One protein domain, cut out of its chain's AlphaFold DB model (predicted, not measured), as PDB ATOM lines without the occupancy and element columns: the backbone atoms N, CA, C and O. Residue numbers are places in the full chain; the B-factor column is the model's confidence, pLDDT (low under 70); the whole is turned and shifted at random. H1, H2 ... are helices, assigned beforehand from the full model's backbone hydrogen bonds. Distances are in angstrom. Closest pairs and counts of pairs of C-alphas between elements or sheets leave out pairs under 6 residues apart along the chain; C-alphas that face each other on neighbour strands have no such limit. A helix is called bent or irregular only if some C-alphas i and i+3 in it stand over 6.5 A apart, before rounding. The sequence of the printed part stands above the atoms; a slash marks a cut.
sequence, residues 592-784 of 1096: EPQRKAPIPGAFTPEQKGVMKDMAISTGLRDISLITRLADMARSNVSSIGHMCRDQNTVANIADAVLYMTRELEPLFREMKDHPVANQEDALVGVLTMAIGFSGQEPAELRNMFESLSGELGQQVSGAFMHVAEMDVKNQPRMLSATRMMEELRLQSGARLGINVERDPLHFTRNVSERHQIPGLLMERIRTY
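Overview. This is residues 592 to 784 of the 1096 residues of an uncharacterized protein of Deltaproteobacteria bacterium HGW-Deltaproteobacteria-18 (UniProt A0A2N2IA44). H8 runs through the core of a compact body of helices, with H4, H5, H6 and H7 packed round it. H1 and H2 pack on H5 at one end of the longest axis, H9 packs on H4 and H7 at the other, and short H3 packs on H4 and H5. The 193 printed residues hold nine named helices, H1 to H9 in chain order, and no named strand; the class is all helix. The radius of gyration of the C-alphas is 16.5 A, and the spans are 52 by 39 by 33 A.

Along the chain. Residues 592 to 604 hold no named element. H1 is residues 605 to 617, starting at C-alpha 605 (-17.440, 19.451, 8.182). H2 is residues 623 to 635 and H3 residues 637 to 643. H4, residues 650 to 671, is 30.5 A long, with a kink of 38 degrees near residue 664; it is irregular, but only just, with C-alphas 663 and 666 7.0 A apart. H5 is residues 679 to 693, 20.9 A long, H6 residues 698 to 709, and H7 residues 711 to 726, 22.5 A long. H8, residues 731 to 751, is 30.5 A long and begins at C-alpha 731 (11.403, 37.434, 28.660). H9, residues 775 to 784, ends at C-alpha 784 (5.720, 43.852, 20.918).

Arrangement. H6, H7 and H8 form a bundle, three helices roughly side by side. H7 and H8, a helical hairpin, touch at a shallow tilt of 23 degrees, opposite ways, closest at the C-alphas of Ala 724 and Gln 731, 4.0 A. H8 touches H6 with residues 741 to 749 alone, closest at the C-alphas of Phe 705 and Arg 745, 5.5 A. H4 and H8 touch about perpendicular, at 76 degrees; the closest C-alphas, of Thr 661 and Ala 737, are 5.7 A apart. H8 touches H5 with residues 740 to 748 alone, at a steep tilt of 52 degrees; the closest C-alphas are those of Thr 688 and Gln 747, 6.1 A. H5 also touches H1, closest at the C-alphas of Met 614 and Gly 685, 5.8 A. H2 touches H5 with residues 629 to 634 alone; the closest C-alphas, of Ala 633 and Ala 690, are 4.2 A apart. H3 and H4 form a helical hairpin, closest at the C-alphas of Ser 639 and Ala 656, 5.1 A. H4 touches H9 with residues 650 to 658 alone, closest at the C-alphas of Ala 651 and Leu 777, 5.0 A. H1 and H9 are apart. Every O i to N i+4 pair is within hydrogen-bond range in H1, H2, H3, H5, H6, H7 and H8; H4 has 16 of 18 and H9 5 of 6.

Size, cuts and confidence. The C-alphas farthest apart, of Gln 594 and Glu 769, are 53.5 A apart. The printed part has no cut. The link from H8 to H9, residues 752 to 774, is long. The mean pLDDT of the printed part is 84.1; residues 594 to 598, 646, 671 to 678 and 764 to 768 are under 70.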
ATOM      1  N   GLU A 592     -23.136  24.145  12.252       79.06
ATOM      2  CA  GLU A 592     -22.519  24.490  10.967       79.06
ATOM      3  C   GLU A 592     -22.826  25.950  10.595       79.06
ATOM      4  O   GLU A 592     -23.907  26.462  10.910       79.06
ATOM      5  N   PRO A 593     -21.901  26.657   9.923       75.69
ATOM      6  CA  PRO A 593     -22.120  28.044   9.536       75.69
ATOM      7  C   PRO A 593     -23.256  28.166   8.504       75.69
ATOM      8  O   PRO A 593     -23.140  27.727   7.365       75.69
ATOM      9  N   GLN A 594     -24.353  28.828   8.888       57.09
ATOM     10  CA  GLN A 594     -25.544  29.024   8.040       57.09
ATOM     11  C   GLN A 594     -25.381  30.131   6.972       57.09
ATOM     12  O   GLN A 594     -26.255  30.327   6.127       57.09
ATOM     13  N   ARG A 595     -24.286  30.907   7.009       52.78
ATOM     14  CA  ARG A 595     -23.989  32.035   6.102       52.78
ATOM     15  C   ARG A 595     -22.487  32.099   5.797       52.78
ATOM     16  O   ARG A 595     -21.683  31.515   6.509       52.78
ATOM     17  N   LYS A 596     -22.093  32.888   4.784       48.06
ATOM     18  CA  LYS A 596     -20.675  33.131   4.425       48.06
ATOM     19  C   LYS A 596     -19.834  33.804   5.526       48.06
ATOM     20  O   LYS A 596     -18.615  33.814   5.410       48.06
ATOM     21  N   ALA A 597     -20.455  34.404   6.544       47.28
ATOM     22  CA  ALA A 597     -19.730  35.039   7.641       47.28
ATOM     23  C   ALA A 597     -19.443  34.013   8.755       47.28
ATOM     24  O   ALA A 597     -20.375  33.314   9.159       47.28
ATOM     25  N   PRO A 598     -18.202  33.920   9.265       57.44
ATOM     26  CA  PRO A 598     -17.869  33.012  10.356       57.44
ATOM     27  C   PRO A 598     -18.618  33.414  11.632       57.44
ATOM     28  O   PRO A 598     -18.518  34.553  12.087       57.44
ATOM     29  N   ILE A 599     -19.375  32.474  12.199       70.31
ATOM     30  CA  ILE A 599     -20.070  32.621  13.484       70.31
ATOM     31  C   ILE A 599     -19.213  31.905  14.546       70.31
ATOM     32  O   ILE A 599     -18.780  30.776  14.284       70.31
ATOM     33  N   PRO A 600     -18.924  32.530  15.706       78.69
ATOM     34  CA  PRO A 600     -18.235  31.861  16.810       78.69
ATOM     35  C   PRO A 600     -18.953  30.571  17.210       78.69
ATOM     36  O   PRO A 600     -20.184  30.535  17.253       78.69
ATOM     37  N   GLY A 601     -18.195  29.509  17.459       81.06
ATOM     38  CA  GLY A 601     -18.739  28.201  17.822       81.06
ATOM     39  C   GLY A 601     -19.335  27.374  16.674       81.06
ATOM     40  O   GLY A 601     -19.710  26.233  16.919       81.06
ATOM     41  N   ALA A 602     -19.402  27.887  15.436       82.62
ATOM     42  CA  ALA A 602     -19.912  27.139  14.280       82.62
ATOM     43  C   ALA A 602     -18.801  26.750  13.293       82.62
ATOM     44  O   ALA A 602     -18.053  27.627  12.862       82.62
ATOM     45  N   PHE A 603     -18.706  25.477  12.892       86.69
ATOM     46  CA  PHE A 603     -17.590  24.911  12.111       86.69
ATOM     47  C   PHE A 603     -18.074  24.086  10.912       86.69
ATOM     48  O   PHE A 603     -19.100  23.413  10.992       86.69
ATOM     49  N   THR A 604     -17.338  24.129   9.797       85.69
ATOM     50  CA  THR A 604     -17.635  23.293   8.615       85.69
ATOM     51  C   THR A 604     -17.291  21.817   8.868       85.69
ATOM     52  O   THR A 604     -16.499  21.533   9.771       85.69
ATOM     53  N   PRO A 605     -17.811  20.864   8.068       83.94
ATOM     54  CA  PRO A 605     -17.440  19.451   8.182       83.94
ATOM     55  C   PRO A 605     -15.925  19.201   8.110       83.94
ATOM     56  O   PRO A 605     -15.394  18.404   8.882       83.94
ATOM     57  N   GLU A 606     -15.203  19.925   7.251       85.75
ATOM     58  CA  GLU A 606     -13.744  19.820   7.136       85.75
ATOM     59  C   GLU A 606     -13.040  20.316   8.404       85.75
ATOM     60  O   GLU A 606     -12.101  19.684   8.892       85.75
ATOM     61  N   GLN A 607     -13.513  21.428   8.977       91.19
ATOM     62  CA  GLN A 607     -12.983  21.965  10.231       91.19
ATOM     63  C   GLN A 607     -13.255  21.013  11.398       91.19
ATOM     64  O   GLN A 607     -12.347  20.734  12.177       91.19
ATOM     65  N   LYS A 608     -14.465  20.452  11.486       91.19
ATOM     66  CA  LYS A 608     -14.794  19.417  12.473       91.19
ATOM     67  C   LYS A 608     -13.879  18.202  12.327       91.19
ATOM     68  O   LYS A 608     -13.396  17.700  13.333       91.19
ATOM     69  N   GLY A 609     -13.571  17.774  11.100       89.50
ATOM     70  CA  GLY A 609     -12.580  16.725  10.837       89.50
ATOM     71  C   GLY A 609     -11.217  17.031  11.465       89.50
ATOM     72  O   GLY A 609     -10.701  16.231  12.239       89.50
ATOM     73  N   VAL A 610     -10.688  18.238  11.242       93.00
ATOM     74  CA  VAL A 610      -9.423  18.690  11.853       93.00
ATOM     75  C   VAL A 610      -9.508  18.752  13.385       93.00
ATOM     76  O   VAL A 610      -8.549  18.392  14.067       93.00
ATOM     77  N   MET A 611     -10.638  19.189  13.948       93.88
ATOM     78  CA  MET A 611     -10.856  19.203  15.401       93.88
ATOM     79  C   MET A 611     -10.835  17.787  15.990       93.88
ATOM     80  O   MET A 611     -10.277  17.588  17.066       93.88
ATOM     81  N   LYS A 612     -11.396  16.797  15.285       90.75
ATOM     82  CA  LYS A 612     -11.352  15.387  15.700       90.75
ATOM     83  C   LYS A 612      -9.939  14.823  15.644       90.75
ATOM     84  O   LYS A 612      -9.508  14.216  16.618       90.75
ATOM     85  N   ASP A 613      -9.203  15.070  14.561       89.00
ATOM     86  CA  ASP A 613      -7.797  14.654  14.442       89.00
ATOM     87  C   ASP A 613      -6.950  15.243  15.583       89.00
ATOM     88  O   ASP A 613      -6.108  14.565  16.177       89.00
ATOM     89  N   MET A 614      -7.217  16.501  15.938       91.56
ATOM     90  CA  MET A 614      -6.600  17.172  17.076       91.56
ATOM     91  C   MET A 614      -6.992  16.524  18.415       91.56
ATOM     92  O   MET A 614      -6.119  16.240  19.231       91.56
ATOM     93  N   ALA A 615      -8.273  16.227  18.646       88.12
ATOM     94  CA  ALA A 615      -8.719  15.557  19.871       88.12
ATOM     95  C   ALA A 615      -8.129  14.139  20.011       88.12
ATOM     96  O   ALA A 615      -7.809  13.710  21.117       88.12
ATOM     97  N   ILE A 616      -7.937  13.424  18.897       85.62
ATOM     98  CA  ILE A 616      -7.308  12.095  18.866       85.62
ATOM     99  C   ILE A 616      -5.809  12.181  19.184       85.62
ATOM    100  O   ILE A 616      -5.285  11.333  19.903       85.62
ATOM    101  N   SER A 617      -5.118  13.188  18.648       81.19
ATOM    102  CA  SER A 617      -3.664  13.349  18.802       81.19
ATOM    103  C   SER A 617      -3.238  14.035  20.104       81.19
ATOM    104  O   SER A 617      -2.071  13.932  20.478       81.19
ATOM    105  N   THR A 618      -4.157  14.700  20.808       82.94
ATOM    106  CA  THR A 618      -3.890  15.427  22.064       82.94
ATOM    107  C   THR A 618      -4.671  14.850  23.251       82.94
ATOM    108  O   THR A 618      -5.557  14.006  23.096       82.94
ATOM    109  N   GLY A 619      -4.366  15.326  24.463       74.06
ATOM    110  CA  GLY A 619      -5.128  15.029  25.683       74.06
ATOM    111  C   GLY A 619      -6.401  15.868  25.886       74.06
ATOM    112  O   GLY A 619      -7.060  15.715  26.909       74.06
ATOM    113  N   LEU A 620      -6.768  16.761  24.958       80.31
ATOM    114  CA  LEU A 620      -7.903  17.675  25.147       80.31
ATOM    115  C   LEU A 620      -9.250  16.954  25.004       80.31
ATOM    116  O   LEU A 620      -9.533  16.361  23.961       80.31
ATOM    117  N   ARG A 621     -10.092  17.024  26.040       79.50
ATOM    118  CA  ARG A 621     -11.429  16.392  26.060       79.50
ATOM    119  C   ARG A 621     -12.588  17.363  26.299       79.50
ATOM    120  O   ARG A 621     -13.717  17.066  25.921       79.50
ATOM    121  N   ASP A 622     -12.311  18.541  26.857       78.44
ATOM    122  CA  ASP A 622     -13.319  19.570  27.129       78.44
ATOM    123  C   ASP A 622     -13.793  20.244  25.832       78.44
ATOM    124  O   ASP A 622     -13.047  20.987  25.188       78.44
ATOM    125  N   ILE A 623     -15.055  20.011  25.462       83.62
ATOM    126  CA  ILE A 623     -15.644  20.540  24.228       83.62
ATOM    127  C   ILE A 623     -15.720  22.072  24.203       83.62
ATOM    128  O   ILE A 623     -15.561  22.677  23.141       83.62
ATOM    129  N   SER A 624     -15.915  22.717  25.355       83.06
ATOM    130  CA  SER A 624     -15.991  24.178  25.460       83.06
ATOM    131  C   SER A 624     -14.619  24.793  25.223       83.06
ATOM    132  O   SER A 624     -14.481  25.750  24.453       83.06
ATOM    133  N   LEU A 625     -13.584  24.201  25.826       82.44
ATOM    134  CA  LEU A 625     -12.202  24.598  25.584       82.44
ATOM    135  C   LEU A 625     -11.811  24.355  24.122       82.44
ATOM    136  O   LEU A 625     -11.296  25.266  23.480       82.44
ATOM    137  N   ILE A 626     -12.099  23.172  23.570       88.38
ATOM    138  CA  ILE A 626     -11.811  22.829  22.168       88.38
ATOM    139  C   ILE A 626     -12.481  23.822  21.212       88.38
ATOM    140  O   ILE A 626     -11.833  24.319  20.293       88.38
ATOM    141  N   THR A 627     -13.746  24.168  21.454       89.69
ATOM    142  CA  THR A 627     -14.497  25.150  20.656       89.69
ATOM    143  C   THR A 627     -13.834  26.526  20.689       89.69
ATOM    144  O   THR A 627     -13.610  27.141  19.644       89.69
ATOM    145  N   ARG A 628     -13.442  26.991  21.881       86.62
ATOM    146  CA  ARG A 628     -12.746  28.272  22.052       86.62
ATOM    147  C   ARG A 628     -11.378  28.276  21.364       86.62
ATOM    148  O   ARG A 628     -11.047  29.236  20.669       86.62
ATOM    149  N   LEU A 629     -10.602  27.200  21.515       89.06
ATOM    150  CA  LEU A 629      -9.324  27.013  20.824       89.06
ATOM    151  C   LEU A 629      -9.514  27.026  19.303       89.06
ATOM    152  O   LEU A 629      -8.715  27.628  18.591       89.06
ATOM    153  N   ALA A 630     -10.580  26.413  18.794       92.00
ATOM    154  CA  ALA A 630     -10.881  26.372  17.370       92.00
ATOM    155  C   ALA A 630     -11.259  27.763  16.809       92.00
ATOM    156  O   ALA A 630     -10.790  28.146  15.735       92.00
ATOM    157  N   ASP A 631     -12.027  28.575  17.538       89.44
ATOM    158  CA  ASP A 631     -12.301  29.966  17.141       89.44
ATOM    159  C   ASP A 631     -11.020  30.826  17.111       89.44
ATOM    160  O   ASP A 631     -10.798  31.622  16.187       89.44
ATOM    161  N   MET A 632     -10.118  30.619  18.074       87.69
ATOM    162  CA  MET A 632      -8.802  31.266  18.081       87.69
ATOM    163  C   MET A 632      -7.926  30.788  16.920       87.69
ATOM    164  O   MET A 632      -7.288  31.602  16.249       87.69
ATOM    165  N   ALA A 633      -7.918  29.487  16.629       91.12
ATOM    166  CA  ALA A 633      -7.214  28.915  15.486       91.12
ATOM    167  C   ALA A 633      -7.679  29.550  14.168       91.12
ATOM    168  O   ALA A 633      -6.853  29.956  13.351       91.12
ATOM    169  N   ARG A 634      -8.996  29.732  13.995       88.19
ATOM    170  CA  ARG A 634      -9.589  30.400  12.825       88.19
ATOM    171  C   ARG A 634      -9.094  31.836  12.658       88.19
ATOM    172  O   ARG A 634      -8.807  32.261  11.543       88.19
ATOM    173  N   SER A 635      -8.954  32.560  13.764       84.44
ATOM    174  CA  SER A 635      -8.453  33.943  13.768       84.44
ATOM    175  C   SER A 635      -6.976  34.026  13.356       84.44
ATOM    176  O   SER A 635      -6.548  35.010  12.753       84.44
ATOM    177  N   ASN A 636      -6.211  32.958  13.597       84.88
ATOM    178  CA  ASN A 636      -4.787  32.859  13.276       84.88
ATOM    179  C   ASN A 636      -4.478  32.246  11.896       84.88
ATOM    180  O   ASN A 636      -3.312  32.190  11.505       84.88
ATOM    181  N   VAL A 637      -5.492  31.842  11.117       84.69
ATOM    182  CA  VAL A 637      -5.307  31.267   9.768       84.69
ATOM    183  C   VAL A 637      -4.503  32.190   8.848       84.69
ATOM    184  O   VAL A 637      -3.650  31.723   8.094       84.69
ATOM    185  N   SER A 638      -4.729  33.504   8.929       81.62
ATOM    186  CA  SER A 638      -3.992  34.482   8.117       81.62
ATOM    187  C   SER A 638      -2.487  34.467   8.412       81.62
ATOM    188  O   SER A 638      -1.685  34.498   7.481       81.62
ATOM    189  N   SER A 639      -2.098  34.332   9.683       86.44
ATOM    190  CA  SER A 639      -0.701  34.216  10.115       86.44
ATOM    191  C   SER A 639      -0.040  32.945   9.581       86.44
ATOM    192  O   SER A 639       1.081  33.018   9.081       86.44
ATOM    193  N   ILE A 640      -0.743  31.803   9.599       90.94
ATOM    194  CA  ILE A 640      -0.262  30.561   8.966       90.94
ATOM    195  C   ILE A 640      -0.063  30.770   7.464       90.94
ATOM    196  O   ILE A 640       1.020  30.511   6.937       90.94
ATOM    197  N   GLY A 641      -1.070  31.321   6.783       84.81
ATOM    198  CA  GLY A 641      -0.998  31.616   5.354       84.81
ATOM    199  C   GLY A 641       0.103  32.617   4.993       84.81
ATOM    200  O   GLY A 641       0.622  32.573   3.884       84.81
ATOM    201  N   HIS A 642       0.506  33.509   5.904       82.19
ATOM    202  CA  HIS A 642       1.641  34.412   5.695       82.19
ATOM    203  C   HIS A 642       2.995  33.696   5.746       82.19
ATOM    204  O   HIS A 642       3.874  34.065   4.970       82.19
ATOM    205  N   MET A 643       3.156  32.695   6.617       87.44
ATOM    206  CA  MET A 643       4.397  31.923   6.758       87.44
ATOM    207  C   MET A 643       4.529  30.790   5.729       87.44
ATOM    208  O   MET A 643       5.630  30.309   5.496       87.44
ATOM    209  N   CYS A 644       3.438  30.362   5.091       86.69
ATOM    210  CA  CYS A 644       3.463  29.330   4.041       86.69
ATOM    211  C   CYS A 644       3.862  29.874   2.651       86.69
ATOM    212  O   CYS A 644       3.841  29.156   1.651       86.69
ATOM    213  N   ARG A 645       4.227  31.158   2.560       77.00
ATOM    214  CA  ARG A 645       4.564  31.817   1.291       77.00
ATOM    215  C   ARG A 645       6.008  31.577   0.882       77.00
ATOM    216  O   ARG A 645       6.874  31.319   1.712       77.00
ATOM    217  N   ASP A 646       6.255  31.733  -0.413       68.44
ATOM    218  CA  ASP A 646       7.606  31.742  -0.965       68.44
ATOM    219  C   ASP A 646       8.404  32.946  -0.431       68.44
ATOM    220  O   ASP A 646       7.871  34.052  -0.296       68.44
ATOM    221  N   GLN A 647       9.699  32.732  -0.170       71.81
ATOM    222  CA  GLN A 647      10.661  33.748   0.290       71.81
ATOM    223  C   GLN A 647      10.246  34.491   1.566       71.81
ATOM    224  O   GLN A 647      10.132  35.724   1.607       71.81
ATOM    225  N   ASN A 648      10.045  33.733   2.641       78.75
ATOM    226  CA  ASN A 648       9.907  34.318   3.965       78.75
ATOM    227  C   ASN A 648      11.140  35.148   4.347       78.75
ATOM    228  O   ASN A 648      12.267  34.855   3.957       78.75
ATOM    229  N   THR A 649      10.918  36.188   5.143       80.88
ATOM    230  CA  THR A 649      11.966  37.045   5.693       80.88
ATOM    231  C   THR A 649      11.970  36.936   7.211       80.88
ATOM    232  O   THR A 649      10.972  36.589   7.837       80.88
ATOM    233  N   VAL A 650      13.067  37.318   7.857       85.56
ATOM    234  CA  VAL A 650      13.084  37.372   9.328       85.56
ATOM    235  C   VAL A 650      11.953  38.235   9.901       85.56
ATOM    236  O   VAL A 650      11.376  37.911  10.932       85.56
ATOM    237  N   ALA A 651      11.583  39.309   9.198       81.62
ATOM    238  CA  ALA A 651      10.549  40.231   9.641       81.62
ATOM    239  C   ALA A 651       9.138  39.634   9.538       81.62
ATOM    240  O   ALA A 651       8.327  39.890  10.423       81.62
ATOM    241  N   ASN A 652       8.821  38.867   8.483       83.50
ATOM    242  CA  ASN A 652       7.469  38.322   8.323       83.50
ATOM    243  C   ASN A 652       7.212  37.124   9.254       83.50
ATOM    244  O   ASN A 652       6.130  37.051   9.834       83.50
ATOM    245  N   ILE A 653       8.205  36.249   9.456       88.75
ATOM    246  CA  ILE A 653       8.122  35.134  10.406       88.75
ATOM    247  C   ILE A 653       7.968  35.699  11.816       88.75
ATOM    248  O   ILE A 653       7.051  35.306  12.535       88.75
ATOM    249  N   ALA A 654       8.809  36.668  12.196       90.44
ATOM    250  CA  ALA A 654       8.734  37.273  13.519       90.44
ATOM    251  C   ALA A 654       7.383  37.960  13.777       90.44
ATOM    252  O   ALA A 654       6.807  37.766  14.842       90.44
ATOM    253  N   ASP A 655       6.856  38.717  12.808       88.75
ATOM    254  CA  ASP A 655       5.548  39.380  12.910       88.75
ATOM    255  C   ASP A 655       4.412  38.364  13.105       88.75
ATOM    256  O   ASP A 655       3.620  38.491  14.039       88.75
ATOM    257  N   ALA A 656       4.372  37.309  12.283       89.94
ATOM    258  CA  ALA A 656       3.356  36.261  12.382       89.94
ATOM    259  C   ALA A 656       3.418  35.526  13.731       89.94
ATOM    260  O   ALA A 656       2.393  35.352  14.394       89.94
ATOM    261  N   VAL A 657       4.619  35.139  14.170       93.12
ATOM    262  CA  VAL A 657       4.831  34.427  15.440       93.12
ATOM    263  C   VAL A 657       4.481  35.309  16.638       93.12
ATOM    264  O   VAL A 657       3.762  34.863  17.533       93.12
ATOM    265  N   LEU A 658       4.946  36.560  16.672       92.19
ATOM    266  CA  LEU A 658       4.664  37.486  17.774       92.19
ATOM    267  C   LEU A 658       3.182  37.863  17.833       92.19
ATOM    268  O   LEU A 658       2.628  37.972  18.928       92.19
ATOM    269  N   TYR A 659       2.524  38.002  16.679       90.88
ATOM    270  CA  TYR A 659       1.079  38.187  16.608       90.88
ATOM    271  C   TYR A 659       0.338  36.998  17.230       90.88
ATOM    272  O   TYR A 659      -0.413  37.199  18.183       90.88
ATOM    273  N   MET A 660       0.603  35.765  16.780       90.75
ATOM    274  CA  MET A 660      -0.043  34.565  17.337       90.75
ATOM    275  C   MET A 660       0.236  34.405  18.835       90.75
ATOM    276  O   MET A 660      -0.666  34.098  19.611       90.75
ATOM    277  N   THR A 661       1.473  34.678  19.260       90.06
ATOM    278  CA  THR A 661       1.869  34.639  20.675       90.06
ATOM    279  C   THR A 661       1.044  35.620  21.505       90.06
ATOM    280  O   THR A 661       0.571  35.265  22.581       90.06
ATOM    281  N   ARG A 662       0.825  36.842  21.004       89.06
ATOM    282  CA  ARG A 662       0.008  37.859  21.678       89.06
ATOM    283  C   ARG A 662      -1.460  37.443  21.782       89.06
ATOM    284  O   ARG A 662      -2.054  37.648  22.835       89.06
ATOM    285  N   GLU A 663      -2.034  36.878  20.722       86.88
ATOM    286  CA  GLU A 663      -3.437  36.432  20.720       86.88
ATOM    287  C   GLU A 663      -3.669  35.253  21.680       86.88
ATOM    288  O   GLU A 663      -4.735  35.146  22.284       86.88
ATOM    289  N   LEU A 664      -2.664  34.391  21.871       83.25
ATOM    290  CA  LEU A 664      -2.735  33.234  22.770       83.25
ATOM    291  C   LEU A 664      -2.374  33.552  24.231       83.25
ATOM    292  O   LEU A 664      -2.736  32.799  25.133       83.25
ATOM    293  N   GLU A 665      -1.709  34.681  24.489       83.62
ATOM    294  CA  GLU A 665      -1.262  35.085  25.829       83.62
ATOM    295  C   GLU A 665      -2.399  35.135  26.879       83.62
ATOM    296  O   GLU A 665      -2.197  34.615  27.981       83.62
ATOM    297  N   PRO A 666      -3.594  35.704  26.598       82.00
ATOM    298  CA  PRO A 666      -4.700  35.736  27.560       82.00
ATOM    299  C   PRO A 666      -5.184  34.337  27.941       82.00
ATOM    300  O   PRO A 666      -5.360  34.044  29.122       82.00
ATOM    301  N   LEU A 667      -5.320  33.455  26.948       75.50
ATOM    302  CA  LEU A 667      -5.775  32.087  27.146       75.50
ATOM    303  C   LEU A 667      -4.804  31.302  28.034       75.50
ATOM    304  O   LEU A 667      -5.234  30.655  28.982       75.50
ATOM    305  N   PHE A 668      -3.493  31.382  27.782       75.06
ATOM    306  CA  PHE A 668      -2.521  30.657  28.606       75.06
ATOM    307  C   PHE A 668      -2.451  31.170  30.046       75.06
ATOM    308  O   PHE A 668      -2.179  30.387  30.957       75.06
ATOM    309  N   ARG A 669      -2.736  32.459  30.282       76.50
ATOM    310  CA  ARG A 669      -2.883  32.979  31.650       76.50
ATOM    311  C   ARG A 669      -4.108  32.396  32.341       76.50
ATOM    312  O   ARG A 669      -3.977  31.958  33.474       76.50
ATOM    313  N   GLU A 670      -5.255  32.367  31.666       71.56
ATOM    314  CA  GLU A 670      -6.488  31.775  32.204       71.56
ATOM    315  C   GLU A 670      -6.327  30.273  32.477       71.56
ATOM    316  O   GLU A 670      -6.765  29.768  33.505       71.56
ATOM    317  N   MET A 671      -5.630  29.562  31.590       68.44
ATOM    318  CA  MET A 671      -5.381  28.129  31.724       68.44
ATOM    319  C   MET A 671      -4.407  27.760  32.844       68.44
ATOM    320  O   MET A 671      -4.374  26.602  33.247       68.44
ATOM    321  N   LYS A 672      -3.597  28.700  33.346       65.75
ATOM    322  CA  LYS A 672      -2.635  28.428  34.426       65.75
ATOM    323  C   LYS A 672      -3.318  27.920  35.703       65.75
ATOM    324  O   LYS A 672      -2.702  27.169  36.454       65.75
ATOM    325  N   ASP A 673      -4.580  28.294  35.893       57.75
ATOM    326  CA  ASP A 673      -5.406  27.912  37.037       57.75
ATOM    327  C   ASP A 673      -6.443  26.819  36.678       57.75
ATOM    328  O   ASP A 673      -7.296  26.485  37.500       57.75
ATOM    329  N   HIS A 674      -6.395  26.254  35.459       55.28
ATOM    330  CA  HIS A 674      -7.368  25.265  34.982       55.28
ATOM    331  C   HIS A 674      -6.924  23.820  35.307       55.28
ATOM    332  O   HIS A 674      -5.853  23.403  34.868       55.28
ATOM    333  N   PRO A 675      -7.736  23.014  36.019       46.66
ATOM    334  CA  PRO A 675      -7.297  21.732  36.588       46.66
ATOM    335  C   PRO A 675      -7.140  20.563  35.594       46.66
ATOM    336  O   PRO A 675      -6.590  19.535  35.975       46.66
ATOM    337  N   VAL A 676      -7.613  20.689  34.346       48.41
ATOM    338  CA  VAL A 676      -7.799  19.529  33.434       48.41
ATOM    339  C   VAL A 676      -7.064  19.647  32.086       48.41
ATOM    340  O   VAL A 676      -6.952  18.667  31.359       48.41
ATOM    341  N   ALA A 677      -6.506  20.810  31.731       53.47
ATOM    342  CA  ALA A 677      -5.868  21.005  30.425       53.47
ATOM    343  C   ALA A 677      -4.395  21.384  30.583       53.47
ATOM    344  O   ALA A 677      -4.069  22.483  31.034       53.47
ATOM    345  N   ASN A 678      -3.502  20.480  30.179       69.50
ATOM    346  CA  ASN A 678      -2.088  20.800  30.060       69.50
ATOM    347  C   ASN A 678      -1.924  21.955  29.056       69.50
ATOM    348  O   ASN A 678      -2.439  21.900  27.938       69.50
ATOM    349  N   GLN A 679      -1.206  23.014  29.443       74.88
ATOM    350  CA  GLN A 679      -0.928  24.153  28.558       74.88
ATOM    351  C   GLN A 679      -0.233  23.713  27.263       74.88
ATOM    352  O   GLN A 679      -0.413  24.348  26.224       74.88
ATOM    353  N   GLU A 680       0.529  22.617  27.316       80.00
ATOM    354  CA  GLU A 680       1.172  22.040  26.135       80.00
ATOM    355  C   GLU A 680       0.144  21.497  25.138       80.00
ATOM    356  O   GLU A 680       0.206  21.844  23.961       80.00
ATOM    357  N   ASP A 681      -0.840  20.725  25.606       84.50
ATOM    358  CA  ASP A 681      -1.877  20.140  24.751       84.50
ATOM    359  C   ASP A 681      -2.750  21.220  24.103       84.50
ATOM    360  O   ASP A 681      -3.104  21.107  22.932       84.50
ATOM    361  N   ALA A 682      -3.052  22.310  24.818       85.12
ATOM    362  CA  ALA A 682      -3.786  23.443  24.250       85.12
ATOM    363  C   ALA A 682      -2.996  24.193  23.172       85.12
ATOM    364  O   ALA A 682      -3.572  24.563  22.147       85.12
ATOM    365  N   LEU A 683      -1.689  24.396  23.373       87.25
ATOM    366  CA  LEU A 683      -0.818  25.003  22.364       87.25
ATOM    367  C   LEU A 683      -0.714  24.115  21.116       87.25
ATOM    368  O   LEU A 683      -0.884  24.596  19.996       87.25
ATOM    369  N   VAL A 684      -0.475  22.816  21.304       89.50
ATOM    370  CA  VAL A 684      -0.440  21.841  20.206       89.50
ATOM    371  C   VAL A 684      -1.786  21.812  19.488       89.50
ATOM    372  O   VAL A 684      -1.834  21.877  18.258       89.50
ATOM    373  N   GLY A 685      -2.887  21.789  20.240       90.19
ATOM    374  CA  GLY A 685      -4.238  21.730  19.705       90.19
ATOM    375  C   GLY A 685      -4.599  22.946  18.857       90.19
ATOM    376  O   GLY A 685      -5.039  22.792  17.715       90.19
ATOM    377  N   VAL A 686      -4.359  24.164  19.359       91.50
ATOM    378  CA  VAL A 686      -4.667  25.392  18.606       91.50
ATOM    379  C   VAL A 686      -3.830  25.519  17.338       91.50
ATOM    380  O   VAL A 686      -4.355  25.936  16.309       91.50
ATOM    381  N   LEU A 687      -2.556  25.117  17.371       91.69
ATOM    382  CA  LEU A 687      -1.678  25.176  16.203       91.69
ATOM    383  C   LEU A 687      -2.014  24.106  15.166       91.69
ATOM    384  O   LEU A 687      -2.056  24.410  13.974       91.69
ATOM    385  N   THR A 688      -2.335  22.890  15.611       92.19
ATOM    386  CA  THR A 688      -2.829  21.809  14.745       92.19
ATOM    387  C   THR A 688      -4.092  22.250  14.011       92.19
ATOM    388  O   THR A 688      -4.192  22.103  12.790       92.19
ATOM    389  N   MET A 689      -5.031  22.868  14.735       94.44
ATOM    390  CA  MET A 689      -6.246  23.421  14.143       94.44
ATOM    391  C   MET A 689      -5.964  24.615  13.234       94.44
ATOM    392  O   MET A 689      -6.516  24.663  12.143       94.44
ATOM    393  N   ALA A 690      -5.094  25.555  13.616       93.19
ATOM    394  CA  ALA A 690      -4.790  26.732  12.797       93.19
ATOM    395  C   ALA A 690      -4.167  26.327  11.455       93.19
ATOM    396  O   ALA A 690      -4.568  26.826  10.404       93.19
ATOM    397  N   ILE A 691      -3.241  25.361  11.484       93.25
ATOM    398  CA  ILE A 691      -2.660  24.759  10.284       93.25
ATOM    399  C   ILE A 691      -3.738  24.036   9.474       93.25
ATOM    400  O   ILE A 691      -3.857  24.272   8.274       93.25
ATOM    401  N   GLY A 692      -4.565  23.193  10.095       91.38
ATOM    402  CA  GLY A 692      -5.595  22.451   9.367       91.38
ATOM    403  C   GLY A 692      -6.690  23.332   8.759       91.38
ATOM    404  O   GLY A 692      -7.094  23.104   7.622       91.38
ATOM    405  N   PHE A 693      -7.125  24.377   9.466       92.81
ATOM    406  CA  PHE A 693      -8.135  25.333   9.003       92.81
ATOM    407  C   PHE A 693      -7.615  26.254   7.902       92.81
ATOM    408  O   PHE A 693      -8.414  26.810   7.153       92.81
ATOM    409  N   SER A 694      -6.293  26.425   7.800       88.69
ATOM    410  CA  SER A 694      -5.689  27.295   6.791       88.69
ATOM    411  C   SER A 694      -5.811  26.777   5.359       88.69
ATOM    412  O   SER A 694      -5.632  27.559   4.424       88.69
ATOM    413  N   GLY A 695      -6.106  25.482   5.184       84.56
ATOM    414  CA  GLY A 695      -6.298  24.863   3.871       84.56
ATOM    415  C   GLY A 695      -5.086  24.966   2.941       84.56
ATOM    416  O   GLY A 695      -5.261  24.873   1.733       84.56
ATOM    417  N   GLN A 696      -3.886  25.205   3.483       86.06
ATOM    418  CA  GLN A 696      -2.664  25.357   2.693       86.06
ATOM    419  C   GLN A 696      -2.288  24.040   2.014       86.06
ATOM    420  O   GLN A 696      -2.396  22.962   2.609       86.06
ATOM    421  N   GLU A 697      -1.797  24.139   0.784       85.75
ATOM    422  CA  GLU A 697      -1.332  22.977   0.035       85.75
ATOM    423  C   GLU A 697      -0.025  22.426   0.640       85.75
ATOM    424  O   GLU A 697       0.770  23.185   1.207       85.75
ATOM    425  N   PRO A 698       0.287  21.123   0.481       87.19
ATOM    426  CA  PRO A 698       1.519  20.538   1.018       87.19
ATOM    427  C   PRO A 698       2.807  21.251   0.571       87.19
ATOM    428  O   PRO A 698       3.787  21.285   1.312       87.19
ATOM    429  N   ALA A 699       2.824  21.837  -0.630       81.31
ATOM    430  CA  ALA A 699       3.964  22.619  -1.111       81.31
ATOM    431  C   ALA A 699       4.138  23.942  -0.341       81.31
ATOM    432  O   ALA A 699       5.256  24.308   0.002       81.31
ATOM    433  N   GLU A 700       3.041  24.628  -0.016       85.38
ATOM    434  CA  GLU A 700       3.047  25.896   0.727       85.38
ATOM    435  C   GLU A 700       3.411  25.654   2.201       85.38
ATOM    436  O   GLU A 700       4.252  26.345   2.776       85.38
ATOM    437  N   LEU A 701       2.860  24.596   2.803       90.38
ATOM    438  CA  LEU A 701       3.231  24.161   4.154       90.38
ATOM    439  C   LEU A 701       4.718  23.810   4.270       90.38
ATOM    440  O   LEU A 701       5.339  24.078   5.304       90.38
ATOM    441  N   ARG A 702       5.308  23.249   3.208       90.12
ATOM    442  CA  ARG A 702       6.743  22.953   3.161       90.12
ATOM    443  C   ARG A 702       7.597  24.215   3.244       90.12
ATOM    444  O   ARG A 702       8.593  24.189   3.958       90.12
ATOM    445  N   ASN A 703       7.183  25.324   2.629       87.38
ATOM    446  CA  ASN A 703       7.902  26.599   2.733       87.38
ATOM    447  C   ASN A 703       8.000  27.085   4.186       87.38
ATOM    448  O   ASN A 703       9.069  27.516   4.627       87.38
ATOM    449  N   MET A 704       6.901  26.992   4.945       92.31
ATOM    450  CA  MET A 704       6.898  27.333   6.372       92.31
ATOM    451  C   MET A 704       7.836  26.410   7.154       92.31
ATOM    452  O   MET A 704       8.666  26.888   7.926       92.31
ATOM    453  N   PHE A 705       7.731  25.097   6.926       94.00
ATOM    454  CA  PHE A 705       8.564  24.100   7.593       94.00
ATOM    455  C   PHE A 705      10.064  24.316   7.333       94.00
ATOM    456  O   PHE A 705      10.855  24.320   8.276       94.00
ATOM    457  N   GLU A 706      10.458  24.541   6.077       91.31
ATOM    458  CA  GLU A 706      11.848  24.810   5.683       91.31
ATOM    459  C   GLU A 706      12.351  26.139   6.254       91.31
ATOM    460  O   GLU A 706      13.477  26.213   6.742       91.31
ATOM    461  N   SER A 707      11.502  27.172   6.280       89.94
ATOM    462  CA  SER A 707      11.851  28.473   6.865       89.94
ATOM    463  C   SER A 707      12.102  28.378   8.371       89.94
ATOM    464  O   SER A 707      13.065  28.958   8.867       89.94
ATOM    465  N   LEU A 708      11.257  27.636   9.096       92.31
ATOM    466  CA  LEU A 708      11.401  27.415  10.538       92.31
ATOM    467  C   LEU A 708      12.578  26.490  10.870       92.31
ATOM    468  O   LEU A 708      13.250  26.713  11.871       92.31
ATOM    469  N   SER A 709      12.840  25.481  10.036       90.75
ATOM    470  CA  SER A 709      13.925  24.510  10.248       90.75
ATOM    471  C   SER A 709      15.300  25.014   9.790       90.75
ATOM    472  O   SER A 709      16.321  24.451  10.183       90.75
ATOM    473  N   GLY A 710      15.333  26.028   8.922       88.69
ATOM    474  CA  GLY A 710      16.542  26.583   8.317       88.69
ATOM    475  C   GLY A 710      17.108  27.811   9.038       88.69
ATOM    476  O   GLY A 710      16.743  28.142  10.164       88.69
ATOM    477  N   GLU A 711      18.009  28.519   8.353       86.06
ATOM    478  CA  GLU A 711      18.734  29.686   8.887       86.06
ATOM    479  C   GLU A 711      17.808  30.838   9.311       86.06
ATOM    480  O   GLU A 711      18.050  31.477  10.333       86.06
ATOM    481  N   LEU A 712      16.709  31.064   8.581       87.31
ATOM    482  CA  LEU A 712      15.725  32.098   8.913       87.31
ATOM    483  C   LEU A 712      15.103  31.876  10.299       87.31
ATOM    484  O   LEU A 712      15.076  32.798  11.116       87.31
ATOM    485  N   GLY A 713      14.632  30.658  10.580       89.81
ATOM    486  CA  GLY A 713      14.079  30.283  11.881       89.81
ATOM    487  C   GLY A 713      15.103  30.430  13.006       89.81
ATOM    488  O   GLY A 713      14.782  30.982  14.059       89.81
ATOM    489  N   GLN A 714      16.354  30.033  12.755       89.50
ATOM    490  CA  GLN A 714      17.461  30.206  13.703       89.50
ATOM    491  C   GLN A 714      17.744  31.684  14.002       89.50
ATOM    492  O   GLN A 714      17.914  32.061  15.159       89.50
ATOM    493  N   GLN A 715      17.751  32.547  12.985       88.75
ATOM    494  CA  GLN A 715      18.002  33.978  13.162       88.75
ATOM    495  C   GLN A 715      16.868  34.675  13.927       88.75
ATOM    496  O   GLN A 715      17.131  35.492  14.813       88.75
ATOM    497  N   VAL A 716      15.608  34.341  13.616       92.12
ATOM    498  CA  VAL A 716      14.436  34.889  14.318       92.12
ATOM    499  C   VAL A 716      14.427  34.452  15.778       92.12
ATOM    500  O   VAL A 716      14.302  35.297  16.666       92.12
ATOM    501  N   SER A 717      14.612  33.157  16.040       92.25
ATOM    502  CA  SER A 717      14.632  32.663  17.412       92.25
ATOM    503  C   SER A 717      15.834  33.185  18.198       92.25
ATOM    504  O   SER A 717      15.666  33.627  19.332       92.25
ATOM    505  N   GLY A 718      17.020  33.256  17.585       90.62
ATOM    506  CA  GLY A 718      18.200  33.860  18.204       90.62
ATOM    507  C   GLY A 718      17.954  35.307  18.646       90.62
ATOM    508  O   GLY A 718      18.327  35.685  19.755       90.62
ATOM    509  N   ALA A 719      17.259  36.109  17.834       91.00
ATOM    510  CA  ALA A 719      16.879  37.467  18.219       91.00
ATOM    511  C   ALA A 719      15.873  37.497  19.387       91.00
ATOM    512  O   ALA A 719      15.998  38.341  20.275       91.00
ATOM    513  N   PHE A 720      14.904  36.574  19.426       92.38
ATOM    514  CA  PHE A 720      13.993  36.438  20.569       92.38
ATOM    515  C   PHE A 720      14.742  36.051  21.845       92.38
ATOM    516  O   PHE A 720      14.505  36.657  22.889       92.38
ATOM    517  N   MET A 721      15.677  35.102  21.764       90.12
ATOM    518  CA  MET A 721      16.499  34.675  22.898       90.12
ATOM    519  C   MET A 721      17.396  35.807  23.410       90.12
ATOM    520  O   MET A 721      17.415  36.055  24.613       90.12
ATOM    521  N   HIS A 722      18.026  36.579  22.519       89.44
ATOM    522  CA  HIS A 722      18.799  37.766  22.902       89.44
ATOM    523  C   HIS A 722      17.955  38.769  23.709       89.44
ATOM    524  O   HIS A 722      18.377  39.264  24.754       89.44
ATOM    525  N   VAL A 723      16.726  39.049  23.261       90.06
ATOM    526  CA  VAL A 723      15.809  39.933  23.999       90.06
ATOM    527  C   VAL A 723      15.347  39.293  25.307       90.06
ATOM    528  O   VAL A 723      15.216  39.994  26.307       90.06
ATOM    529  N   ALA A 724      15.138  37.976  25.335       89.12
ATOM    530  CA  ALA A 724      14.768  37.250  26.545       89.12
ATOM    531  C   ALA A 724      15.853  37.314  27.636       89.12
ATOM    532  O   ALA A 724      15.527  37.299  28.822       89.12
ATOM    533  N   GLU A 725      17.126  37.390  27.246       87.31
ATOM    534  CA  GLU A 725      18.267  37.541  28.154       87.31
ATOM    535  C   GLU A 725      18.443  38.984  28.645       87.31
ATOM    536  O   GLU A 725      18.783  39.208  29.808       87.31
ATOM    537  N   MET A 726      18.207  39.968  27.773       85.56
ATOM    538  CA  MET A 726      18.473  41.384  28.054       85.56
ATOM    539  C   MET A 726      17.284  42.135  28.678       85.56
ATOM    540  O   MET A 726      17.491  43.105  29.407       85.56
ATOM    541  N   ASP A 727      16.044  41.709  28.420       84.94
ATOM    542  CA  ASP A 727      14.817  42.368  28.884       84.94
ATOM    543  C   ASP A 727      13.937  41.406  29.701       84.94
ATOM    544  O   ASP A 727      13.020  40.754  29.193       84.94
ATOM    545  N   VAL A 728      14.180  41.380  31.017       85.56
ATOM    546  CA  VAL A 728      13.447  40.548  31.993       85.56
ATOM    547  C   VAL A 728      11.929  40.746  31.910       85.56
ATOM    548  O   VAL A 728      11.164  39.812  32.146       85.56
ATOM    549  N   LYS A 729      11.458  41.947  31.548       87.88
ATOM    550  CA  LYS A 729      10.021  42.237  31.448       87.88
ATOM    551  C   LYS A 729       9.384  41.512  30.261       87.88
ATOM    552  O   LYS A 729       8.241  41.072  30.365       87.88
ATOM    553  N   ASN A 730      10.098  41.409  29.142       87.88
ATOM    554  CA  ASN A 730       9.605  40.779  27.916       87.88
ATOM    555  C   ASN A 730      10.051  39.314  27.759       87.88
ATOM    556  O   ASN A 730       9.555  38.626  26.863       87.88
ATOM    557  N   GLN A 731      10.901  38.809  28.659       88.56
ATOM    558  CA  GLN A 731      11.403  37.434  28.660       88.56
ATOM    559  C   GLN A 731      10.306  36.360  28.499       88.56
ATOM    560  O   GLN A 731      10.433  35.547  27.580       88.56
ATOM    561  N   PRO A 732       9.197  36.340  29.273       87.94
ATOM    562  CA  PRO A 732       8.187  35.284  29.135       87.94
ATOM    563  C   PRO A 732       7.540  35.243  27.746       87.94
ATOM    564  O   PRO A 732       7.243  34.167  27.222       87.94
ATOM    565  N   ARG A 733       7.352  36.414  27.124       88.94
ATOM    566  CA  ARG A 733       6.775  36.531  25.780       88.94
ATOM    567  C   ARG A 733       7.733  35.998  24.721       88.94
ATOM    568  O   ARG A 733       7.293  35.270  23.840       88.94
ATOM    569  N   MET A 734       9.023  36.324  24.818       91.50
ATOM    570  CA  MET A 734      10.033  35.841  23.869       91.50
ATOM    571  C   MET A 734      10.210  34.319  23.949       91.50
ATOM    572  O   MET A 734      10.232  33.652  22.920       91.50
ATOM    573  N   LEU A 735      10.233  33.749  25.159       88.94
ATOM    574  CA  LEU A 735      10.284  32.294  25.342       88.94
ATOM    575  C   LEU A 735       9.029  31.603  24.785       88.94
ATOM    576  O   LEU A 735       9.129  30.560  24.141       88.94
ATOM    577  N   SER A 736       7.852  32.209  24.979       88.56
ATOM    578  CA  SER A 736       6.595  31.709  24.406       88.56
ATOM    579  C   SER A 736       6.598  31.763  22.875       88.56
ATOM    580  O   SER A 736       6.124  30.829  22.237       88.56
ATOM    581  N   ALA A 737       7.176  32.813  22.282       91.88
ATOM    582  CA  ALA A 737       7.330  32.942  20.834       91.88
ATOM    583  C   ALA A 737       8.279  31.877  20.260       91.88
ATOM    584  O   ALA A 737       7.948  31.237  19.265       91.88
ATOM    585  N   THR A 738       9.413  31.606  20.914       91.38
ATOM    586  CA  THR A 738      10.314  30.508  20.518       91.38
ATOM    587  C   THR A 738       9.625  29.147  20.622       91.38
ATOM    588  O   THR A 738       9.734  28.318  19.720       91.38
ATOM    589  N   ARG A 739       8.837  28.925  21.681       88.56
ATOM    590  CA  ARG A 739       8.032  27.708  21.829       88.56
ATOM    591  C   ARG A 739       6.988  27.566  20.714       88.56
ATOM    592  O   ARG A 739       6.806  26.475  20.188       88.56
ATOM    593  N   MET A 740       6.335  28.665  20.334       90.81
ATOM    594  CA  MET A 740       5.397  28.716  19.210       90.81
ATOM    595  C   MET A 740       6.064  28.268  17.906       90.81
ATOM    596  O   MET A 740       5.487  27.481  17.162       90.81
ATOM    597  N   MET A 741       7.283  28.748  17.637       93.38
ATOM    598  CA  MET A 741       8.054  28.364  16.448       93.38
ATOM    599  C   MET A 741       8.346  26.865  16.417       93.38
ATOM    600  O   MET A 741       8.194  26.244  15.366       93.38
ATOM    601  N   GLU A 742       8.723  26.277  17.556       92.31
ATOM    602  CA  GLU A 742       8.989  24.837  17.656       92.31
ATOM    603  C   GLU A 742       7.738  24.005  17.410       92.31
ATOM    604  O   GLU A 742       7.770  23.065  16.619       92.31
ATOM    605  N   GLU A 743       6.606  24.381  18.003       91.25
ATOM    606  CA  GLU A 743       5.363  23.656  17.750       91.25
ATOM    607  C   GLU A 743       4.889  23.820  16.303       91.25
ATOM    608  O   GLU A 743       4.498  22.841  15.677       91.25
ATOM    609  N   LEU A 744       4.994  25.013  15.709       93.50
ATOM    610  CA  LEU A 744       4.696  25.210  14.285       93.50
ATOM    611  C   LEU A 744       5.573  24.324  13.390       93.50
ATOM    612  O   LEU A 744       5.073  23.753  12.418       93.50
ATOM    613  N   ARG A 745       6.861  24.174  13.723       94.00
ATOM    614  CA  ARG A 745       7.809  23.300  13.017       94.00
ATOM    615  C   ARG A 745       7.404  21.828  13.131       94.00
ATOM    616  O   ARG A 745       7.347  21.134  12.118       94.00
ATOM    617  N   LEU A 746       7.068  21.364  14.335       92.25
ATOM    618  CA  LEU A 746       6.633  19.987  14.586       92.25
ATOM    619  C   LEU A 746       5.301  19.672  13.891       92.25
ATOM    620  O   LEU A 746       5.212  18.686  13.158       92.25
ATOM    621  N   GLN A 747       4.287  20.526  14.058       91.31
ATOM    622  CA  GLN A 747       2.950  20.288  13.506       91.31
ATOM    623  C   GLN A 747       2.919  20.391  11.975       91.31
ATOM    624  O   GLN A 747       2.224  19.615  11.314       91.31
ATOM    625  N   SER A 748       3.701  21.301  11.380       92.75
ATOM    626  CA  SER A 748       3.842  21.353   9.917       92.75
ATOM    627  C   SER A 748       4.588  20.139   9.366       92.75
ATOM    628  O   SER A 748       4.133  19.553   8.385       92.75
ATOM    629  N   GLY A 749       5.668  19.701  10.020       91.62
ATOM    630  CA  GLY A 749       6.388  18.482   9.650       91.62
ATOM    631  C   GLY A 749       5.505  17.234   9.709       91.62
ATOM    632  O   GLY A 749       5.422  16.499   8.723       91.62
ATOM    633  N   ALA A 750       4.762  17.051  10.806       88.69
ATOM    634  CA  ALA A 750       3.832  15.935  10.977       88.69
ATOM    635  C   ALA A 750       2.787  15.878   9.850       88.69
ATOM    636  O   ALA A 750       2.560  14.820   9.261       88.69
ATOM    637  N   ARG A 751       2.211  17.027   9.473       88.25
ATOM    638  CA  ARG A 751       1.218  17.110   8.388       88.25
ATOM    639  C   ARG A 751       1.812  16.873   6.994       88.25
ATOM    640  O   ARG A 751       1.091  16.467   6.088       88.25
ATOM    641  N   LEU A 752       3.118  17.080   6.826       90.81
ATOM    642  CA  LEU A 752       3.871  16.747   5.611       90.81
ATOM    643  C   LEU A 752       4.362  15.287   5.582       90.81
ATOM    644  O   LEU A 752       5.013  14.892   4.613       90.81
ATOM    645  N   GLY A 753       4.087  14.494   6.626       89.44
ATOM    646  CA  GLY A 753       4.622  13.139   6.777       89.44
ATOM    647  C   GLY A 753       6.129  13.105   7.060       89.44
ATOM    648  O   GLY A 753       6.777  12.085   6.830       89.44
ATOM    649  N   ILE A 754       6.700  14.219   7.521       91.44
ATOM    650  CA  ILE A 754       8.106  14.335   7.907       91.44
ATOM    651  C   ILE A 754       8.200  13.997   9.393       91.44
ATOM    652  O   ILE A 754       7.573  14.653  10.223       91.44
ATOM    653  N   ASN A 755       8.992  12.983   9.741       85.50
ATOM    654  CA  ASN A 755       9.269  12.686  11.141       85.50
ATOM    655  C   ASN A 755      10.260  13.720  11.688       85.50
ATOM    656  O   ASN A 755      11.434  13.718  11.315       85.50
ATOM    657  N   VAL A 756       9.768  14.617  12.536       84.75
ATOM    658  CA  VAL A 756      10.561  15.679  13.145       84.75
ATOM    659  C   VAL A 756      10.777  15.331  14.609       84.75
ATOM    660  O   VAL A 756       9.839  15.363  15.403       84.75
ATOM    661  N   GLU A 757      12.013  15.008  14.978       82.75
ATOM    662  CA  GLU A 757      12.352  14.827  16.387       82.75
ATOM    663  C   GLU A 757      12.327  16.182  17.108       82.75
ATOM    664  O   GLU A 757      12.797  17.208  16.595       82.75
ATOM    665  N   ARG A 758      11.741  16.181  18.310       83.69
ATOM    666  CA  ARG A 758      11.765  17.335  19.206       83.69
ATOM    667  C   ARG A 758      13.173  17.458  19.774       83.69
ATOM    668  O   ARG A 758      13.582  16.646  20.599       83.69
ATOM    669  N   ASP A 759      13.887  18.487  19.339       82.38
ATOM    670  CA  ASP A 759      15.193  18.855  19.868       82.38
ATOM    671  C   ASP A 759      15.021  20.113  20.737       82.38
ATOM    672  O   ASP A 759      14.797  21.200  20.197       82.38
ATOM    673  N   PRO A 760      15.125  20.002  22.077       74.44
ATOM    674  CA  PRO A 760      15.014  21.143  22.987       74.44
ATOM    675  C   PRO A 760      16.030  22.252  22.703       74.44
ATOM    676  O   PRO A 760      15.844  23.382  23.150       74.44
ATOM    677  N   LEU A 761      17.113  21.928  21.991       81.44
ATOM    678  CA  LEU A 761      18.178  22.852  21.642       81.44
ATOM    679  C   LEU A 761      18.062  23.387  20.211       81.44
ATOM    680  O   LEU A 761      18.880  24.229  19.836       81.44
ATOM    681  N   HIS A 762      17.042  22.988  19.439       83.94
ATOM    682  CA  HIS A 762      16.917  23.381  18.034       83.94
ATOM    683  C   HIS A 762      17.000  24.897  17.864       83.94
ATOM    684  O   HIS A 762      17.751  25.385  17.031       83.94
ATOM    685  N   PHE A 763      16.297  25.643  18.714       86.12
ATOM    686  CA  PHE A 763      16.230  27.103  18.693       86.12
ATOM    687  C   PHE A 763      17.153  27.791  19.718       86.12
ATOM    688  O   PHE A 763      16.890  28.907  20.159       86.12
ATOM    689  N   THR A 764      18.243  27.136  20.131       69.94
ATOM    690  CA  THR A 764      19.161  27.670  21.164       69.94
ATOM    691  C   THR A 764      20.455  28.293  20.612       69.94
ATOM    692  O   THR A 764      21.292  28.760  21.381       69.94
ATOM    693  N   ARG A 765      20.619  28.358  19.282       65.81
ATOM    694  CA  ARG A 765      21.719  29.026  18.537       65.81
ATOM    695  C   ARG A 765      21.157  30.226  17.737       65.81
ATOM    696  O   ARG A 765      19.962  30.267  17.506       65.81
ATOM    697  N   ASN A 766      21.876  31.244  17.239       58.47
ATOM    698  CA  ASN A 766      23.305  31.597  17.151       58.47
ATOM    699  C   ASN A 766      23.454  33.148  17.093       58.47
ATOM    700  O   ASN A 766      24.265  33.678  16.339       58.47
ATOM    701  N   VAL A 767      22.603  33.883  17.817       64.50
ATOM    702  CA  VAL A 767      22.712  35.343  17.970       64.50
ATOM    703  C   VAL A 767      23.197  35.607  19.387       64.50
ATOM    704  O   VAL A 767      22.412  35.602  20.329       64.50
ATOM    705  N   SER A 768      24.503  35.777  19.545       63.50
ATOM    706  CA  SER A 768      25.112  36.094  20.845       63.50
ATOM    707  C   SER A 768      25.174  37.601  21.078       63.50
ATOM    708  O   SER A 768      25.225  38.063  22.213       63.50
ATOM    709  N   GLU A 769      25.169  38.377  19.993       75.44
ATOM    710  CA  GLU A 769      25.450  39.804  20.029       75.44
ATOM    711  C   GLU A 769      24.467  40.606  19.174       75.44
ATOM    712  O   GLU A 769      24.000  40.167  18.124       75.44
ATOM    713  N   ARG A 770      24.206  41.842  19.609       81.75
ATOM    714  CA  ARG A 770      23.230  42.752  18.994       81.75
ATOM    715  C   ARG A 770      23.473  42.993  17.499       81.75
ATOM    716  O   ARG A 770      22.511  43.108  16.747       81.75
ATOM    717  N   HIS A 771      24.733  43.053  17.066       83.06
ATOM    718  CA  HIS A 771      25.111  43.348  15.677       83.06
ATOM    719  C   HIS A 771      24.651  42.271  14.673       83.06
ATOM    720  O   HIS A 771      24.569  42.535  13.478       83.06
ATOM    721  N   GLN A 772      24.334  41.063  15.151       84.69
ATOM    722  CA  GLN A 772      23.882  39.940  14.323       84.69
ATOM    723  C   GLN A 772      22.370  39.988  14.035       84.69
ATOM    724  O   GLN A 772      21.869  39.214  13.215       84.69
ATOM    725  N   ILE A 773      21.632  40.882  14.704       89.12
ATOM    726  CA  ILE A 773      20.185  41.040  14.543       89.12
ATOM    727  C   ILE A 773      19.917  42.108  13.472       89.12
ATOM    728  O   ILE A 773      20.316  43.258  13.642       89.12
ATOM    729  N   PRO A 774      19.203  41.790  12.380       86.75
ATOM    730  CA  PRO A 774      18.851  42.787  11.373       86.75
ATOM    731  C   PRO A 774      17.930  43.873  11.942       86.75
ATOM    732  O   PRO A 774      16.982  43.574  12.673       86.75
ATOM    733  N   GLY A 775      18.123  45.131  11.542       87.31
ATOM    734  CA  GLY A 775      17.330  46.250  12.066       87.31
ATOM    735  C   GLY A 775      15.823  46.129  11.794       87.31
ATOM    736  O   GLY A 775      15.011  46.489  12.643       87.31
ATOM    737  N   LEU A 776      15.416  45.532  10.664       83.50
ATOM    738  CA  LEU A 776      14.000  45.233  10.386       83.50
ATOM    739  C   LEU A 776      13.405  44.212  11.370       83.50
ATOM    740  O   LEU A 776      12.229  44.301  11.718       83.50
ATOM    741  N   LEU A 777      14.203  43.247  11.835       89.25
ATOM    742  CA  LEU A 777      13.780  42.284  12.851       89.25
ATOM    743  C   LEU A 777      13.671  42.960  14.224       89.25
ATOM    744  O   LEU A 777      12.670  42.772  14.914       89.25
ATOM    745  N   MET A 778      14.640  43.813  14.575       91.44
ATOM    746  CA  MET A 778      14.575  44.647  15.782       91.44
ATOM    747  C   MET A 778      13.308  45.513  15.804       91.44
ATOM    748  O   MET A 778      12.626  45.589  16.823       91.44
ATOM    749  N   GLU A 779      12.953  46.128  14.674       89.00
ATOM    750  CA  GLU A 779      11.749  46.953  14.532       89.00
ATOM    751  C   GLU A 779      10.460  46.149  14.768       89.00
ATOM    752  O   GLU A 779       9.560  46.600  15.490       89.00
ATOM    753  N   ARG A 780      10.374  44.929  14.216       89.56
ATOM    754  CA  ARG A 780       9.234  44.029  14.461       89.56
ATOM    755  C   ARG A 780       9.151  43.616  15.922       89.56
ATOM    756  O   ARG A 780       8.088  43.760  16.517       89.56
ATOM    757  N   ILE A 781      10.265  43.216  16.533       91.56
ATOM    758  CA  ILE A 781      10.296  42.865  17.958       91.56
ATOM    759  C   ILE A 781       9.874  44.059  18.820       91.56
ATOM    760  O   ILE A 781       9.045  43.904  19.716       91.56
ATOM    761  N   ARG A 782      10.353  45.270  18.509       90.44
ATOM    762  CA  ARG A 782      10.013  46.496  19.246       90.44
ATOM    763  C   ARG A 782       8.513  46.797  19.256       90.44
ATOM    764  O   ARG A 782       8.015  47.357  20.228       90.44
ATOM    765  N   THR A 783       7.775  46.382  18.229       89.50
ATOM    766  CA  THR A 783       6.308  46.533  18.185       89.50
ATOM    767  C   THR A 783       5.619  45.778  19.337       89.50
ATOM    768  O   THR A 783       4.568  46.203  19.814       89.50
ATOM    769  N   TYR A 784       6.237  44.702  19.836       86.56
ATOM    770  CA  TYR A 784       5.720  43.852  20.918       86.56
ATOM    771  C   TYR A 784       6.534  43.955  22.222       86.56
ATOM    772  O   TYR A 784       6.039  43.585  23.288       86.56
TER     773      TYR A 784